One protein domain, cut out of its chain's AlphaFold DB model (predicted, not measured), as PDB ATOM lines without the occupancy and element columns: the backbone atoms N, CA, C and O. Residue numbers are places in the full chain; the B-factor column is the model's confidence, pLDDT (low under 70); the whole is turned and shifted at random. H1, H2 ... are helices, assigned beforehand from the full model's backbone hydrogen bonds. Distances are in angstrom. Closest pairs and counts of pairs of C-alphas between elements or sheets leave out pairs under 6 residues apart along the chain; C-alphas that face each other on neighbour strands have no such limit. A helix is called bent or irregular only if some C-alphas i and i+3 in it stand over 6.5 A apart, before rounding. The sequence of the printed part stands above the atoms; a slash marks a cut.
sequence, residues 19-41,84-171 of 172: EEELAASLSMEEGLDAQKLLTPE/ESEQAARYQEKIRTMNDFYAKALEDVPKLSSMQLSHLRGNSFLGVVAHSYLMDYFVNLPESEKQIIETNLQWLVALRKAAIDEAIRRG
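Overview. This is residues 19 to 41 and 84 to 171 of the 172 residues of an uncharacterized protein of Leptospira levettii (UniProt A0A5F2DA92). A long helical hairpin, H3 and H4, has a third long helix, H2, packed along the H4 side, while the shorter H1 crosses onto H3 from the side away from H4. H4 lies between H2 and H3, and the end of H1, with residues 35 and 36 after it, sticks out from the flat body. The printed part has 111 residues with four named helices, H1, H2, H3 and H4 in that order along the chain, and no named strand; the class is all helix. The whole is only just loose, close to compact, with a radius of gyration of the C-alphas of 16.1 A, and the C-alphas span 50 by 35 by 17 A.

Arrangement. H1, residues 19 to 34, touches H3, residues 114 to 140. H1 touches H3 with residues 20 to 25 alone, and H3 touches H1 with residues 122 to 129 alone; their closest C-alphas, those of Glu 21 and Gly 122, are 5.6 A apart. H1 and H3 run the same way at a steep tilt of 45 degrees. H1 is apart from H2, residues 84 to 111, and from H4, residues 143 to 169. H2 touches H4, the same way at a shallow tilt of 1 degrees; their closest C-alphas, those of Leu 106 and Leu 159, are 6.0 A apart. H2 and H3 are close but not clearly touching, with the C-alphas of Val 109 and Leu 117 the closest at 7.2 A. H3 and H4 form a helical hairpin and touch, opposite ways at a shallow tilt of 25 degrees; their closest C-alphas, those of Arg 121 and Arg 160, are 4.8 A apart. In H1 and H4 every O i to N i+4 pair is within hydrogen-bond range, against 22 of 24 in H2 and 18 of 23 in H3.

Along the chain. H1 begins at C-alpha 19, (-5.920, -53.588, -50.510), and is 22.3 A from first to last C-alpha. H2 is 41.2 A long and irregular, with C-alphas 107 and 110 7.2 A apart. H3 is 40.3 A long, has a kink of 55 degrees near residue 134, and is irregular, with C-alphas 133 and 136 7.7 A apart. H4 is 38.6 A long and ends at C-alpha 169, (-14.251, -58.349, -32.314).

Size, cuts and confidence. The two C-alphas farthest apart, those of Glu 84 and Gly 171, are 51.1 A apart. Residues 42 to 83 are not printed, and C-alphas 41 and 84 stand 27.7 A apart across this cut, which lies in the link from H1 to H2. The links from H2 to H3 and from H3 to H4 are tight, with 2 residues each. Residues 31 to 36, of which 31 to 34 belong to H1, stand free. The mean pLDDT of the printed part is 94.8, and no printed residue is under 70.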
ATOM      1  N   GLU A  19      -6.098 -53.617 -49.054       92.81
ATOM      2  CA  GLU A  19      -5.920 -53.588 -50.510       92.81
ATOM      3  C   GLU A  19      -7.192 -53.136 -51.235       92.81
ATOM      4  O   GLU A  19      -7.109 -52.356 -52.181       92.81
ATOM      5  N   GLU A  20      -8.375 -53.549 -50.764       91.75
ATOM      6  CA  GLU A  20      -9.647 -53.111 -51.347       91.75
ATOM      7  C   GLU A  20      -9.864 -51.605 -51.187       91.75
ATOM      8  O   GLU A  20     -10.406 -50.952 -52.076       91.75
ATOM      9  N   GLU A  21      -9.428 -51.036 -50.064       94.81
ATOM     10  CA  GLU A  21      -9.544 -49.604 -49.796       94.81
ATOM     11  C   GLU A  21      -8.604 -48.795 -50.679       94.81
ATOM     12  O   GLU A  21      -9.008 -47.781 -51.247       94.81
ATOM     13  N   LEU A  22      -7.372 -49.277 -50.843       95.31
ATOM     14  CA  LEU A  22      -6.400 -48.682 -51.752       95.31
ATOM     15  C   LEU A  22      -6.903 -48.741 -53.198       95.31
ATOM     16  O   LEU A  22      -6.927 -47.715 -53.876       95.31
ATOM     17  N   ALA A  23      -7.389 -49.901 -53.646       95.56
ATOM     18  CA  ALA A  23      -7.964 -50.064 -54.978       95.56
ATOM     19  C   ALA A  23      -9.169 -49.134 -55.206       95.56
ATOM     20  O   ALA A  23      -9.271 -48.500 -56.255       95.56
ATOM     21  N   ALA A  24     -10.051 -48.994 -54.211       94.00
ATOM     22  CA  ALA A  24     -11.175 -48.066 -54.282       94.00
ATOM     23  C   ALA A  24     -10.713 -46.602 -54.354       94.00
ATOM     24  O   ALA A  24     -11.272 -45.832 -55.135       94.00
ATOM     25  N   SER A  25      -9.690 -46.210 -53.585       96.00
ATOM     26  CA  SER A  25      -9.153 -44.841 -53.642       96.00
ATOM     27  C   SER A  25      -8.504 -44.518 -54.983       96.00
ATOM     28  O   SER A  25      -8.749 -43.439 -55.510       96.00
ATOM     29  N   LEU A  26      -7.771 -45.467 -55.571       96.62
ATOM     30  CA  LEU A  26      -7.190 -45.309 -56.904       96.62
ATOM     31  C   LEU A  26      -8.283 -45.176 -57.965       96.62
ATOM     32  O   LEU A  26      -8.236 -44.268 -58.785       96.62
ATOM     33  N   SER A  27      -9.322 -46.016 -57.907       95.44
ATOM     34  CA  SER A  27     -10.446 -45.919 -58.845       95.44
ATOM     35  C   SER A  27     -11.195 -44.587 -58.715       95.44
ATOM     36  O   SER A  27     -11.597 -44.001 -59.721       95.44
ATOM     37  N   MET A  28     -11.365 -44.086 -57.486       94.88
ATOM     38  CA  MET A  28     -11.936 -42.762 -57.244       94.88
ATOM     39  C   MET A  28     -11.058 -41.673 -57.866       94.88
ATOM     40  O   MET A  28     -11.574 -40.807 -58.568       94.88
ATOM     41  N   GLU A  29      -9.751 -41.721 -57.623       95.75
ATOM     42  CA  GLU A  29      -8.780 -40.759 -58.142       95.75
ATOM     43  C   GLU A  29      -8.776 -40.722 -59.674       95.75
ATOM     44  O   GLU A  29      -8.971 -39.655 -60.251       95.75
ATOM     45  N   GLU A  30      -8.674 -41.878 -60.332       96.19
ATOM     46  CA  GLU A  30      -8.750 -41.999 -61.792       96.19
ATOM     47  C   GLU A  30     -10.062 -41.422 -62.343       96.19
ATOM     48  O   GLU A  30     -10.072 -40.710 -63.348       96.19
ATOM     49  N   GLY A  31     -11.187 -41.690 -61.669       95.19
ATOM     50  CA  GLY A  31     -12.494 -41.166 -62.057       95.19
ATOM     51  C   GLY A  31     -12.607 -39.646 -61.916       95.19
ATOM     52  O   GLY A  31     -13.253 -38.995 -62.746       95.19
ATOM     53  N   LEU A  32     -11.989 -39.065 -60.884       94.44
ATOM     54  CA  LEU A  32     -11.941 -37.617 -60.677       94.44
ATOM     55  C   LEU A  32     -10.982 -36.945 -61.670       94.44
ATOM     56  O   LEU A  32     -11.320 -35.899 -62.230       94.44
ATOM     57  N   ASP A  33      -9.827 -37.552 -61.941       94.75
ATOM     58  CA  ASP A  33      -8.842 -37.042 -62.897       94.75
ATOM     59  C   ASP A  33      -9.357 -37.085 -64.342       94.75
ATOM     60  O   ASP A  33      -9.269 -36.091 -65.066       94.75
ATOM     61  N   ALA A  34     -10.032 -38.168 -64.742       96.62
ATOM     62  CA  ALA A  34     -10.670 -38.276 -66.056       96.62
ATOM     63  C   ALA A  34     -11.695 -37.153 -66.316       96.62
ATOM     64  O   ALA A  34     -11.902 -36.732 -67.457       96.62
ATOM     65  N   GLN A  35     -12.314 -36.633 -65.252       95.19
ATOM     66  CA  GLN A  35     -13.243 -35.500 -65.285       95.19
ATOM     67  C   GLN A  35     -12.562 -34.142 -65.048       95.19
ATOM     68  O   GLN A  35     -13.236 -33.111 -65.022       95.19
ATOM     69  N   LYS A  36     -11.232 -34.118 -64.898       94.75
ATOM     70  CA  LYS A  36     -10.407 -32.937 -64.592       94.75
ATOM     71  C   LYS A  36     -10.789 -32.249 -63.278       94.75
ATOM     72  O   LYS A  36     -10.631 -31.032 -63.134       94.75
ATOM     73  N   LEU A  37     -11.289 -33.017 -62.312       93.75
ATOM     74  CA  LEU A  37     -11.738 -32.515 -61.011       93.75
ATOM     75  C   LEU A  37     -10.600 -32.381 -59.989       93.75
ATOM     76  O   LEU A  37     -10.779 -31.684 -58.996       93.75
ATOM     77  N   LEU A  38      -9.430 -32.972 -60.256       93.81
ATOM     78  CA  LEU A  38      -8.236 -32.884 -59.401       93.81
ATOM     79  C   LEU A  38      -7.245 -31.786 -59.824       93.81
ATOM     80  O   LEU A  38      -6.143 -31.695 -59.287       93.81
ATOM     81  N   THR A  39      -7.618 -30.928 -60.778       95.06
ATOM     82  CA  THR A  39      -6.813 -29.744 -61.120       95.06
ATOM     83  C   THR A  39      -6.939 -28.673 -60.030       95.06
ATOM     84  O   THR A  39      -8.002 -28.577 -59.404       95.06
ATOM     85  N   PRO A  40      -5.912 -27.830 -59.805       94.38
ATOM     86  CA  PRO A  40      -5.992 -26.770 -58.803       94.38
ATOM     87  C   PRO A  40      -7.195 -25.842 -58.982       94.38
ATOM     88  O   PRO A  40      -7.856 -25.471 -58.013       94.38
ATOM     89  N   GLU A  41      -7.530 -25.513 -60.229       94.88
ATOM     90  CA  GLU A  41      -8.680 -24.680 -60.564       94.88
ATOM     91  C   GLU A  41     -10.001 -25.357 -60.183       94.88
ATOM     92  O   GLU A  41     -10.878 -24.714 -59.602       94.88
ATOM     93  N   GLU A  84     -26.224 -12.714 -42.266       88.94
ATOM     94  CA  GLU A  84     -25.174 -13.344 -41.450       88.94
ATOM     95  C   GLU A  84     -25.747 -14.179 -40.290       88.94
ATOM     96  O   GLU A  84     -25.254 -15.270 -40.004       88.94
ATOM     97  N   SER A  85     -26.824 -13.711 -39.647       90.25
ATOM     98  CA  SER A  85     -27.475 -14.433 -38.546       90.25
ATOM     99  C   SER A  85     -28.204 -15.691 -39.022       90.25
ATOM    100  O   SER A  85     -28.110 -16.737 -38.377       90.25
ATOM    101  N   GLU A  86     -28.888 -15.629 -40.167       91.69
ATOM    102  CA  GLU A  86     -29.535 -16.793 -40.780       91.69
ATOM    103  C   GLU A  86     -28.497 -17.820 -41.264       91.69
ATOM    104  O   GLU A  86     -28.704 -19.030 -41.139       91.69
ATOM    105  N   GLN A  87     -27.354 -17.352 -41.768       91.25
ATOM    106  CA  GLN A  87     -26.242 -18.201 -42.184       91.25
ATOM    107  C   GLN A  87     -25.578 -18.893 -40.991       91.25
ATOM    108  O   GLN A  87     -25.373 -20.107 -41.027       91.25
ATOM    109  N   ALA A  88     -25.338 -18.170 -39.896       90.56
ATOM    110  CA  ALA A  88     -24.843 -18.753 -38.652       90.56
ATOM    111  C   ALA A  88     -25.807 -19.815 -38.095       90.56
ATOM    112  O   ALA A  88     -25.378 -20.919 -37.753       90.56
ATOM    113  N   ALA A  89     -27.114 -19.527 -38.066       91.56
ATOM    114  CA  ALA A  89     -28.131 -20.488 -37.638       91.56
ATOM    115  C   ALA A  89     -28.142 -21.742 -38.528       91.56
ATOM    116  O   ALA A  89     -28.205 -22.864 -38.024       91.56
ATOM    117  N   ARG A  90     -28.003 -21.571 -39.848       90.75
ATOM    118  CA  ARG A  90     -27.893 -22.687 -40.793       90.75
ATOM    119  C   ARG A  90     -26.655 -23.546 -40.552       90.75
ATOM    120  O   ARG A  90     -26.750 -24.767 -40.646       90.75
ATOM    121  N   TYR A  91     -25.504 -22.945 -40.258       93.06
ATOM    122  CA  TYR A  91     -24.297 -23.710 -39.946       93.06
ATOM    123  C   TYR A  91     -24.445 -24.507 -38.650       93.06
ATOM    124  O   TYR A  91     -24.099 -25.686 -38.629       93.06
ATOM    125  N   GLN A  92     -25.033 -23.917 -37.606       93.00
ATOM    126  CA  GLN A  92     -25.327 -24.639 -36.363       93.00
ATOM    127  C   GLN A  92     -26.284 -25.815 -36.600       93.00
ATOM    128  O   GLN A  92     -26.041 -26.918 -36.113       93.00
ATOM    129  N   GLU A  93     -27.326 -25.615 -37.410       93.12
ATOM    130  CA  GLU A  93     -28.259 -26.680 -37.781       93.12
ATOM    131  C   GLU A  93     -27.571 -27.820 -38.546       93.12
ATOM    132  O   GLU A  93     -27.800 -28.996 -38.250       93.12
ATOM    133  N   LYS A  94     -26.691 -27.485 -39.501       93.12
ATOM    134  CA  LYS A  94     -25.884 -28.467 -40.245       93.12
ATOM    135  C   LYS A  94     -25.002 -29.285 -39.306       93.12
ATOM    136  O   LYS A  94     -24.994 -30.507 -39.418       93.12
ATOM    137  N   ILE A  95     -24.301 -28.633 -38.374       94.69
ATOM    138  CA  ILE A  95     -23.451 -29.317 -37.389       94.69
ATOM    139  C   ILE A  95     -24.293 -30.250 -36.517       94.69
ATOM    140  O   ILE A  95     -23.934 -31.414 -36.357       94.69
ATOM    141  N   ARG A  96     -25.430 -29.775 -35.996       96.31
ATOM    142  CA  ARG A  96     -26.328 -30.595 -35.173       96.31
ATOM    143  C   ARG A  96     -26.824 -31.823 -35.937       96.31
ATOM    144  O   ARG A  96     -26.647 -32.937 -35.465       96.31
ATOM    145  N   THR A  97     -27.367 -31.620 -37.137       96.06
ATOM    146  CA  THR A  97     -27.905 -32.703 -37.978       96.06
ATOM    147  C   THR A  97     -26.830 -33.731 -38.322       96.06
ATOM    148  O   THR A  97     -27.073 -34.935 -38.269       96.06
ATOM    149  N   MET A  98     -25.627 -33.262 -38.654       96.38
ATOM    150  CA  MET A  98     -24.479 -34.116 -38.932       96.38
ATOM    151  C   MET A  98     -24.066 -34.930 -37.699       96.38
ATOM    152  O   MET A  98     -23.851 -36.134 -37.813       96.38
ATOM    153  N   ASN A  99     -23.981 -34.294 -36.530       97.62
ATOM    154  CA  ASN A  99     -23.634 -34.970 -35.282       97.62
ATOM    155  C   ASN A  99     -24.676 -36.025 -34.909       97.62
ATOM    156  O   ASN A  99     -24.298 -37.146 -34.586       97.62
ATOM    157  N   ASP A 100     -25.966 -35.701 -35.009       98.06
ATOM    158  CA  ASP A 100     -27.050 -36.644 -34.724       98.06
ATOM    159  C   ASP A 100     -26.996 -37.845 -35.681       98.06
ATOM    160  O   ASP A 100     -27.097 -38.997 -35.251       98.06
ATOM    161  N   PHE A 101     -26.777 -37.590 -36.976       97.06
ATOM    162  CA  PHE A 101     -26.637 -38.636 -37.987       97.06
ATOM    163  C   PHE A 101     -25.448 -39.561 -37.700       97.06
ATOM    164  O   PHE A 101     -25.606 -40.784 -37.683       97.06
ATOM    165  N   TYR A 102     -24.259 -39.004 -37.460       97.69
ATOM    166  CA  TYR A 102     -23.062 -39.814 -37.249       97.69
ATOM    167  C   TYR A 102     -23.032 -40.504 -35.886       97.69
ATOM    168  O   TYR A 102     -22.585 -41.649 -35.808       97.69
ATOM    169  N   ALA A 103     -23.566 -39.876 -34.836       97.75
ATOM    170  CA  ALA A 103     -23.744 -40.521 -33.539       97.75
ATOM    171  C   ALA A 103     -24.650 -41.753 -33.667       97.75
ATOM    172  O   ALA A 103     -24.286 -42.839 -33.216       97.75
ATOM    173  N   LYS A 104     -25.777 -41.620 -34.378       97.50
ATOM    174  CA  LYS A 104     -26.672 -42.740 -34.689       97.50
ATOM    175  C   LYS A 104     -25.960 -43.840 -35.477       97.50
ATOM    176  O   LYS A 104     -26.056 -45.013 -35.127       97.50
ATOM    177  N   ALA A 105     -25.223 -43.464 -36.524       96.44
ATOM    178  CA  ALA A 105     -24.468 -44.413 -37.335       96.44
ATOM    179  C   ALA A 105     -23.440 -45.188 -36.495       96.44
ATOM    180  O   ALA A 105     -23.286 -46.394 -36.681       96.44
ATOM    181  N   LEU A 106     -22.781 -44.517 -35.543       97.31
ATOM    182  CA  LEU A 106     -21.823 -45.128 -34.626       97.31
ATOM    183  C   LEU A 106     -22.500 -46.117 -33.661       97.31
ATOM    184  O   LEU A 106     -21.997 -47.222 -33.467       97.31
ATOM    185  N   GLU A 107     -23.660 -45.761 -33.103       97.56
ATOM    186  CA  GLU A 107     -24.471 -46.655 -32.259       97.56
ATOM    187  C   GLU A 107     -24.947 -47.912 -33.000       97.56
ATOM    188  O   GLU A 107     -25.136 -48.972 -32.396       97.56
ATOM    189  N   ASP A 108     -25.167 -47.804 -34.309       97.69
ATOM    190  CA  ASP A 108     -25.655 -48.900 -35.137       97.69
ATOM    191  C   ASP A 108     -24.541 -49.844 -35.617       97.69
ATOM    192  O   ASP A 108     -24.855 -50.955 -36.044       97.69
ATOM    193  N   VAL A 109     -23.255 -49.484 -35.472       98.06
ATOM    194  CA  VAL A 109     -22.099 -50.314 -35.884       98.06
ATOM    195  C   VAL A 109     -22.206 -51.776 -35.416       98.06
ATOM    196  O   VAL A 109     -22.095 -52.671 -36.260       98.06
ATOM    197  N   PRO A 110     -22.513 -52.089 -34.138       97.44
ATOM    198  CA  PRO A 110     -22.626 -53.477 -33.681       97.44
ATOM    199  C   PRO A 110     -23.781 -54.257 -34.327       97.44
ATOM    200  O   PRO A 110     -23.794 -55.486 -34.288       97.44
ATOM    201  N   LYS A 111     -24.757 -53.565 -34.924       97.44
ATOM    202  CA  LYS A 111     -25.935 -54.155 -35.577       97.44
ATOM    203  C   LYS A 111     -25.701 -54.410 -37.067       97.44
ATOM    204  O   LYS A 111     -26.471 -55.140 -37.688       97.44
ATOM    205  N   LEU A 112     -24.650 -53.828 -37.647       97.50
ATOM    206  CA  LEU A 112     -24.333 -53.969 -39.065       97.50
ATOM    207  C   LEU A 112     -23.870 -55.391 -39.397       97.50
ATOM    208  O   LEU A 112     -23.159 -56.040 -38.628       97.50
ATOM    209  N   SER A 113     -24.236 -55.878 -40.581       97.19
ATOM    210  CA  SER A 113     -23.665 -57.095 -41.169       97.19
ATOM    211  C   SER A 113     -22.187 -56.898 -41.531       97.19
ATOM    212  O   SER A 113     -21.697 -55.777 -41.635       97.19
ATOM    213  N   SER A 114     -21.458 -57.988 -41.785       94.94
ATOM    214  CA  SER A 114     -20.051 -57.887 -42.208       94.94
ATOM    215  C   SER A 114     -19.849 -57.075 -43.487       94.94
ATOM    216  O   SER A 114     -18.883 -56.330 -43.587       94.94
ATOM    217  N   MET A 115     -20.757 -57.218 -44.454       95.06
ATOM    218  CA  MET A 115     -20.702 -56.457 -45.701       95.06
ATOM    219  C   MET A 115     -20.925 -54.965 -45.435       95.06
ATOM    220  O   MET A 115     -20.181 -54.132 -45.934       95.06
ATOM    221  N   GLN A 116     -21.892 -54.623 -44.576       96.56
ATOM    222  CA  GLN A 116     -22.139 -53.233 -44.180       96.56
ATOM    223  C   GLN A 116     -20.961 -52.625 -43.408       96.56
ATOM    224  O   GLN A 116     -20.643 -51.465 -43.635       96.56
ATOM    225  N   LEU A 117     -20.284 -53.393 -42.546       95.94
ATOM    226  CA  LEU A 117     -19.062 -52.942 -41.868       95.94
ATOM    227  C   LEU A 117     -17.928 -52.669 -42.861       95.94
ATOM    228  O   LEU A 117     -17.264 -51.643 -42.756       95.94
ATOM    229  N   SER A 118     -17.735 -53.549 -43.847       94.00
ATOM    230  CA  SER A 118     -16.746 -53.348 -44.913       94.00
ATOM    231  C   SER A 118     -17.060 -52.100 -45.745       94.00
ATOM    232  O   SER A 118     -16.176 -51.277 -45.959       94.00
ATOM    233  N   HIS A 119     -18.327 -51.887 -46.119       94.50
ATOM    234  CA  HIS A 119     -18.746 -50.667 -46.813       94.50
ATOM    235  C   HIS A 119     -18.558 -49.413 -45.954       94.50
ATOM    236  O   HIS A 119     -18.084 -48.401 -46.457       94.50
ATOM    237  N   LEU A 120     -18.893 -49.461 -44.661       95.94
ATOM    238  CA  LEU A 120     -18.691 -48.335 -43.748       95.94
ATOM    239  C   LEU A 120     -17.203 -47.983 -43.632       95.94
ATOM    240  O   LEU A 120     -16.838 -46.813 -43.743       95.94
ATOM    241  N   ARG A 121     -16.344 -48.996 -43.468       95.50
ATOM    242  CA  ARG A 121     -14.884 -48.861 -43.438       95.50
ATOM    243  C   ARG A 121     -14.350 -48.241 -44.740       95.50
ATOM    244  O   ARG A 121     -13.626 -47.251 -44.673       95.50
ATOM    245  N   GLY A 122     -14.752 -48.767 -45.898       95.38
ATOM    246  CA  GLY A 122     -14.308 -48.270 -47.204       95.38
ATOM    247  C   GLY A 122     -14.808 -46.856 -47.512       95.38
ATOM    248  O   GLY A 122     -14.023 -45.988 -47.882       95.38
ATOM    249  N   ASN A 123     -16.092 -46.571 -47.283       95.38
ATOM    250  CA  ASN A 123     -16.667 -45.249 -47.556       95.38
ATOM    251  C   ASN A 123     -16.089 -44.167 -46.638       95.38
ATOM    252  O   ASN A 123     -15.821 -43.054 -47.088       95.38
ATOM    253  N   SER A 124     -15.870 -44.488 -45.358       96.50
ATOM    254  CA  SER A 124     -15.205 -43.559 -44.440       96.50
ATOM    255  C   SER A 124     -13.757 -43.291 -44.851       96.50
ATOM    256  O   SER A 124     -13.326 -42.142 -44.798       96.50
ATOM    257  N   PHE A 125     -13.032 -44.304 -45.338       96.88
ATOM    258  CA  PHE A 125     -11.699 -44.118 -45.910       96.88
ATOM    259  C   PHE A 125     -11.707 -43.208 -47.143       96.88
ATOM    260  O   PHE A 125     -10.939 -42.250 -47.184       96.88
ATOM    261  N   LEU A 126     -12.609 -43.437 -48.104       96.50
ATOM    262  CA  LEU A 126     -12.736 -42.576 -49.286       96.50
ATOM    263  C   LEU A 126     -13.035 -41.121 -48.911       96.50
ATOM    264  O   LEU A 126     -12.472 -40.210 -49.509       96.50
ATOM    265  N   GLY A 127     -13.861 -40.889 -47.886       95.69
ATOM    266  CA  GLY A 127     -14.111 -39.543 -47.369       95.69
ATOM    267  C   GLY A 127     -12.859 -38.877 -46.778       95.69
ATOM    268  O   GLY A 127     -12.634 -37.689 -47.004       95.69
ATOM    269  N   VAL A 128     -12.009 -39.636 -46.074       95.88
ATOM    270  CA  VAL A 128     -10.710 -39.148 -45.569       95.88
ATOM    271  C   VAL A 128      -9.754 -38.824 -46.724       95.88
ATOM    272  O   VAL A 128      -9.104 -37.782 -46.700       95.88
ATOM    273  N   VAL A 129      -9.701 -39.666 -47.760       95.44
ATOM    274  CA  VAL A 129      -8.893 -39.412 -48.968       95.44
ATOM    275  C   VAL A 129      -9.403 -38.178 -49.720       95.44
ATOM    276  O   VAL A 129      -8.625 -37.313 -50.106       95.44
ATOM    277  N   ALA A 130     -10.717 -38.023 -49.885       93.81
ATOM    278  CA  ALA A 130     -11.290 -36.831 -50.509       93.81
ATOM    279  C   ALA A 130     -10.934 -35.547 -49.736       93.81
ATOM    280  O   ALA A 130     -10.636 -34.519 -50.344       93.81
ATOM    281  N   HIS A 131     -10.904 -35.607 -48.400       94.69
ATOM    282  CA  HIS A 131     -10.471 -34.483 -47.572       94.69
ATOM    283  C   HIS A 131      -9.013 -34.079 -47.854       94.69
ATOM    284  O   HIS A 131      -8.717 -32.885 -47.897       94.69
ATOM    285  N   SER A 132      -8.097 -35.031 -48.079       93.75
ATOM    286  CA  SER A 132      -6.687 -34.701 -48.336       93.75
ATOM    287  C   SER A 132      -6.471 -33.960 -49.656       93.75
ATOM    288  O   SER A 132      -5.544 -33.168 -49.750       93.75
ATOM    289  N   TYR A 133      -7.343 -34.144 -50.652       93.25
ATOM    290  CA  TYR A 133      -7.294 -33.363 -51.894       93.25
ATOM    291  C   TYR A 133      -7.693 -31.896 -51.711       93.25
ATOM    292  O   TYR A 133      -7.274 -31.034 -52.481       93.25
ATOM    293  N   LEU A 134      -8.523 -31.604 -50.708       93.50
ATOM    294  CA  LEU A 134      -9.136 -30.289 -50.531       93.50
ATOM    295  C   LEU A 134      -8.497 -29.455 -49.411       93.50
ATOM    296  O   LEU A 134      -8.764 -28.256 -49.344       93.50
ATOM    297  N   MET A 135      -7.652 -30.053 -48.562       92.81
ATOM    298  CA  MET A 135      -7.143 -29.414 -47.340       92.81
ATOM    299  C   MET A 135      -6.484 -28.047 -47.575       92.81
ATOM    300  O   MET A 135      -6.771 -27.098 -46.846       92.81
ATOM    301  N   ASP A 136      -5.685 -27.912 -48.634       92.81
ATOM    302  CA  ASP A 136      -4.985 -26.660 -48.950       92.81
ATOM    303  C   ASP A 136      -5.948 -25.550 -49.400       92.81
ATOM    304  O   ASP A 136      -5.678 -24.360 -49.235       92.81
ATOM    305  N   TYR A 137      -7.120 -25.927 -49.912       93.12
ATOM    306  CA  TYR A 137      -8.142 -25.008 -50.406       93.12
ATOM    307  C   TYR A 137      -9.104 -24.547 -49.306       93.12
ATOM    308  O   TYR A 137      -9.899 -23.630 -49.533       93.12
ATOM    309  N   PHE A 138      -9.034 -25.134 -48.106       92.19
ATOM    310  CA  PHE A 138      -9.867 -24.733 -46.972       92.19
ATOM    311  C   PHE A 138      -9.397 -23.448 -46.296       92.19
ATOM    312  O   PHE A 138     -10.178 -22.821 -45.584       92.19
ATOM    313  N   VAL A 139      -8.154 -23.012 -46.531       87.62
ATOM    314  CA  VAL A 139      -7.555 -21.840 -45.867       87.62
ATOM    315  C   VAL A 139      -8.425 -20.580 -45.971       87.62
ATOM    316  O   VAL A 139      -8.558 -19.842 -44.990       87.62
ATOM    317  N   ASN A 140      -9.092 -20.395 -47.113       84.50
ATOM    318  CA  ASN A 140      -9.921 -19.228 -47.421       84.50
ATOM    319  C   ASN A 140     -11.396 -19.382 -47.016       84.50
ATOM    320  O   ASN A 140     -12.190 -18.474 -47.263       84.50
ATOM    321  N   LEU A 141     -11.786 -20.515 -46.424       90.56
ATOM    322  CA  LEU A 141     -13.163 -20.735 -45.997       90.56
ATOM    323  C   LEU A 141     -13.491 -19.967 -44.705       90.56
ATOM    324  O   LEU A 141     -12.612 -19.785 -43.852       90.56
ATOM    325  N   PRO A 142     -14.763 -19.562 -44.518       90.50
ATOM    326  CA  PRO A 142     -15.268 -19.105 -43.229       90.50
ATOM    327  C   PRO A 142     -15.003 -20.127 -42.120       90.50
ATOM    328  O   PRO A 142     -15.096 -21.335 -42.339       90.50
ATOM    329  N   GLU A 143     -14.750 -19.651 -40.904       91.81
ATOM    330  CA  GLU A 143     -14.414 -20.523 -39.771       91.81
ATOM    331  C   GLU A 143     -15.510 -21.555 -39.467       91.81
ATOM    332  O   GLU A 143     -15.230 -22.724 -39.226       91.81
ATOM    333  N   SER A 144     -16.782 -21.161 -39.576       91.00
ATOM    334  CA  SER A 144     -17.908 -22.088 -39.406       91.00
ATOM    335  C   SER A 144     -17.930 -23.201 -40.459       91.00
ATOM    336  O   SER A 144     -18.358 -24.314 -40.168       91.00
ATOM    337  N   GLU A 145     -17.463 -22.926 -41.679       93.25
ATOM    338  CA  GLU A 145     -17.369 -23.930 -42.744       93.25
ATOM    339  C   GLU A 145     -16.197 -24.883 -42.513       93.25
ATOM    340  O   GLU A 145     -16.369 -26.095 -42.658       93.25
ATOM    341  N   LYS A 146     -15.047 -24.360 -42.067       94.25
ATOM    342  CA  LYS A 146     -13.912 -25.181 -41.617       94.25
ATOM    343  C   LYS A 146     -14.336 -26.124 -40.497       94.25
ATOM    344  O   LYS A 146     -14.125 -27.327 -40.609       94.25
ATOM    345  N   GLN A 147     -15.046 -25.611 -39.492       94.06
ATOM    346  CA  GLN A 147     -15.552 -26.417 -38.384       94.06
ATOM    347  C   GLN A 147     -16.468 -27.556 -38.858       94.06
ATOM    348  O   GLN A 147     -16.358 -28.676 -38.357       94.06
ATOM    349  N   ILE A 148     -17.360 -27.308 -39.826       94.62
ATOM    350  CA  ILE A 148     -18.214 -28.359 -40.408       94.62
ATOM    351  C   ILE A 148     -17.356 -29.453 -41.052       94.62
ATOM    352  O   ILE A 148     -17.586 -30.637 -40.803       94.62
ATOM    353  N   ILE A 149     -16.366 -29.064 -41.856       95.12
ATOM    354  CA  ILE A 149     -15.488 -29.991 -42.579       95.12
ATOM    355  C   ILE A 149     -14.633 -30.812 -41.607       95.12
ATOM    356  O   ILE A 149     -14.571 -32.037 -41.728       95.12
ATOM    357  N   GLU A 150     -14.032 -30.168 -40.609       94.94
ATOM    358  CA  GLU A 150     -13.212 -30.825 -39.589       94.94
ATOM    359  C   GLU A 150     -14.037 -31.784 -38.729       94.94
ATOM    360  O   GLU A 150     -13.618 -32.915 -38.474       94.94
ATOM    361  N   THR A 151     -15.242 -31.374 -38.329       95.69
ATOM    362  CA  THR A 151     -16.151 -32.241 -37.568       95.69
ATOM    363  C   THR A 151     -16.560 -33.453 -38.409       95.69
ATOM    364  O   THR A 151     -16.560 -34.579 -37.912       95.69
ATOM    365  N   ASN A 152     -16.846 -33.262 -39.702       96.62
ATOM    366  CA  ASN A 152     -17.119 -34.367 -40.619       96.62
ATOM    367  C   ASN A 152     -15.921 -35.325 -40.726       96.62
ATOM    368  O   ASN A 152     -16.103 -36.537 -40.636       96.62
ATOM    369  N   LEU A 153     -14.695 -34.806 -40.863       97.25
ATOM    370  CA  LEU A 153     -13.484 -35.630 -40.900       97.25
ATOM    371  C   LEU A 153     -13.335 -36.473 -39.626       97.25
ATOM    372  O   LEU A 153     -13.084 -37.677 -39.710       97.25
ATOM    373  N   GLN A 154     -13.528 -35.869 -38.452       97.56
ATOM    374  CA  GLN A 154     -13.450 -36.574 -37.171       97.56
ATOM    375  C   GLN A 154     -14.474 -37.712 -37.084       97.56
ATOM    376  O   GLN A 154     -14.131 -38.815 -36.653       97.56
ATOM    377  N   TRP A 155     -15.704 -37.485 -37.554       98.00
ATOM    378  CA  TRP A 155     -16.728 -38.528 -37.616       98.00
ATOM    379  C   TRP A 155     -16.367 -39.670 -38.561       98.00
ATOM    380  O   TRP A 155     -16.535 -40.833 -38.195       98.00
ATOM    381  N   LEU A 156     -15.834 -39.367 -39.748       97.75
ATOM    382  CA  LEU A 156     -15.389 -40.392 -40.695       97.75
ATOM    383  C   LEU A 156     -14.280 -41.259 -40.085       97.75
ATOM    384  O   LEU A 156     -14.347 -42.486 -40.162       97.75
ATOM    385  N   VAL A 157     -13.307 -40.647 -39.404       96.94
ATOM    386  CA  VAL A 157     -12.244 -41.375 -38.690       96.94
ATOM    387  C   VAL A 157     -12.816 -42.237 -37.557       96.94
ATOM    388  O   VAL A 157     -12.425 -43.398 -37.410       96.94
ATOM    389  N   ALA A 158     -13.768 -41.717 -36.779       97.56
ATOM    390  CA  ALA A 158     -14.404 -42.464 -35.693       97.56
ATOM    391  C   ALA A 158     -15.206 -43.671 -36.206       97.56
ATOM    392  O   ALA A 158     -15.056 -44.779 -35.684       97.56
ATOM    393  N   LEU A 159     -16.009 -43.487 -37.258       97.38
ATOM    394  CA  LEU A 159     -16.768 -44.565 -37.897       97.38
ATOM    395  C   LEU A 159     -15.854 -45.627 -38.500       97.38
ATOM    396  O   LEU A 159     -16.102 -46.819 -38.319       97.38
ATOM    397  N   ARG A 160     -14.775 -45.201 -39.168       96.44
ATOM    398  CA  ARG A 160     -13.738 -46.097 -39.682       96.44
ATOM    399  C   ARG A 160     -13.197 -46.988 -38.574       96.44
ATOM    400  O   ARG A 160     -13.189 -48.211 -38.707       96.44
ATOM    401  N   LYS A 161     -12.750 -46.363 -37.484       96.56
ATOM    402  CA  LYS A 161     -12.180 -47.066 -36.336       96.56
ATOM    403  C   LYS A 161     -13.185 -48.057 -35.754       96.56
ATOM    404  O   LYS A 161     -12.847 -49.221 -35.573       96.56
ATOM    405  N   ALA A 162     -14.424 -47.627 -35.529       97.56
ATOM    406  CA  ALA A 162     -15.468 -48.480 -34.974       97.56
ATOM    407  C   ALA A 162     -15.803 -49.675 -35.878       97.56
ATOM    408  O   ALA A 162     -15.998 -50.782 -35.380       97.56
ATOM    409  N   ALA A 163     -15.827 -49.483 -37.200       97.06
ATOM    410  CA  ALA A 163     -16.058 -50.568 -38.149       97.06
ATOM    411  C   ALA A 163     -14.936 -51.620 -38.113       97.06
ATOM    412  O   ALA A 163     -15.219 -52.819 -38.150       97.06
ATOM    413  N   ILE A 164     -13.678 -51.176 -38.016       96.12
ATOM    414  CA  ILE A 164     -12.500 -52.048 -37.892       96.12
ATOM    415  C   ILE A 164     -12.534 -52.803 -36.562       96.12
ATOM    416  O   ILE A 164     -12.442 -54.029 -36.555       96.12
ATOM    417  N   ASP A 165     -12.740 -52.093 -35.452       96.69
ATOM    418  CA  ASP A 165     -12.788 -52.686 -34.114       96.69
ATOM    419  C   ASP A 165     -13.902 -53.743 -34.010       96.69
ATOM    420  O   ASP A 165     -13.693 -54.829 -33.466       96.69
ATOM    421  N   GLU A 166     -15.080 -53.466 -34.576       97.56
ATOM    422  CA  GLU A 166     -16.201 -54.406 -34.582       97.56
ATOM    423  C   GLU A 166     -15.944 -55.625 -35.480       97.56
ATOM    424  O   GLU A 166     -16.348 -56.737 -35.132       97.56
ATOM    425  N   ALA A 167     -15.259 -55.456 -36.615       94.19
ATOM    426  CA  ALA A 167     -14.849 -56.579 -37.460       94.19
ATOM    427  C   ALA A 167     -13.865 -57.503 -36.719       94.19
ATOM    428  O   ALA A 167     -14.107 -58.711 -36.649       94.19
ATOM    429  N   ILE A 168     -12.855 -56.925 -36.063       93.56
ATOM    430  CA  ILE A 168     -11.864 -57.654 -35.257       93.56
ATOM    431  C   ILE A 168     -12.538 -58.385 -34.098       93.56
ATOM    432  O   ILE A 168     -12.278 -59.567 -33.865       93.56
ATOM    433  N   ARG A 169     -13.473 -57.729 -33.399       95.00
ATOM    434  CA  ARG A 169     -14.251 -58.349 -32.314       95.00
ATOM    435  C   ARG A 169     -15.016 -59.593 -32.784       95.00
ATOM    436  O   ARG A 169     -15.256 -60.504 -31.992       95.00
ATOM    437  N   ARG A 170     -15.404 -59.643 -34.063       93.94
ATOM    438  CA  ARG A 170     -16.079 -60.787 -34.701       93.94
ATOM    439  C   ARG A 170     -15.112 -61.825 -35.286       93.94
ATOM    440  O   ARG A 170     -15.583 -62.792 -35.882       93.94
ATOM    441  N   GLY A 171     -13.802 -61.651 -35.112       86.94
ATOM    442  CA  GLY A 171     -12.767 -62.565 -35.600       86.94
ATOM    443  C   GLY A 171     -12.433 -62.400 -37.084       86.94
ATOM    444  O   GLY A 171     -12.078 -63.389 -37.723       86.94
TER     445      GLY A 171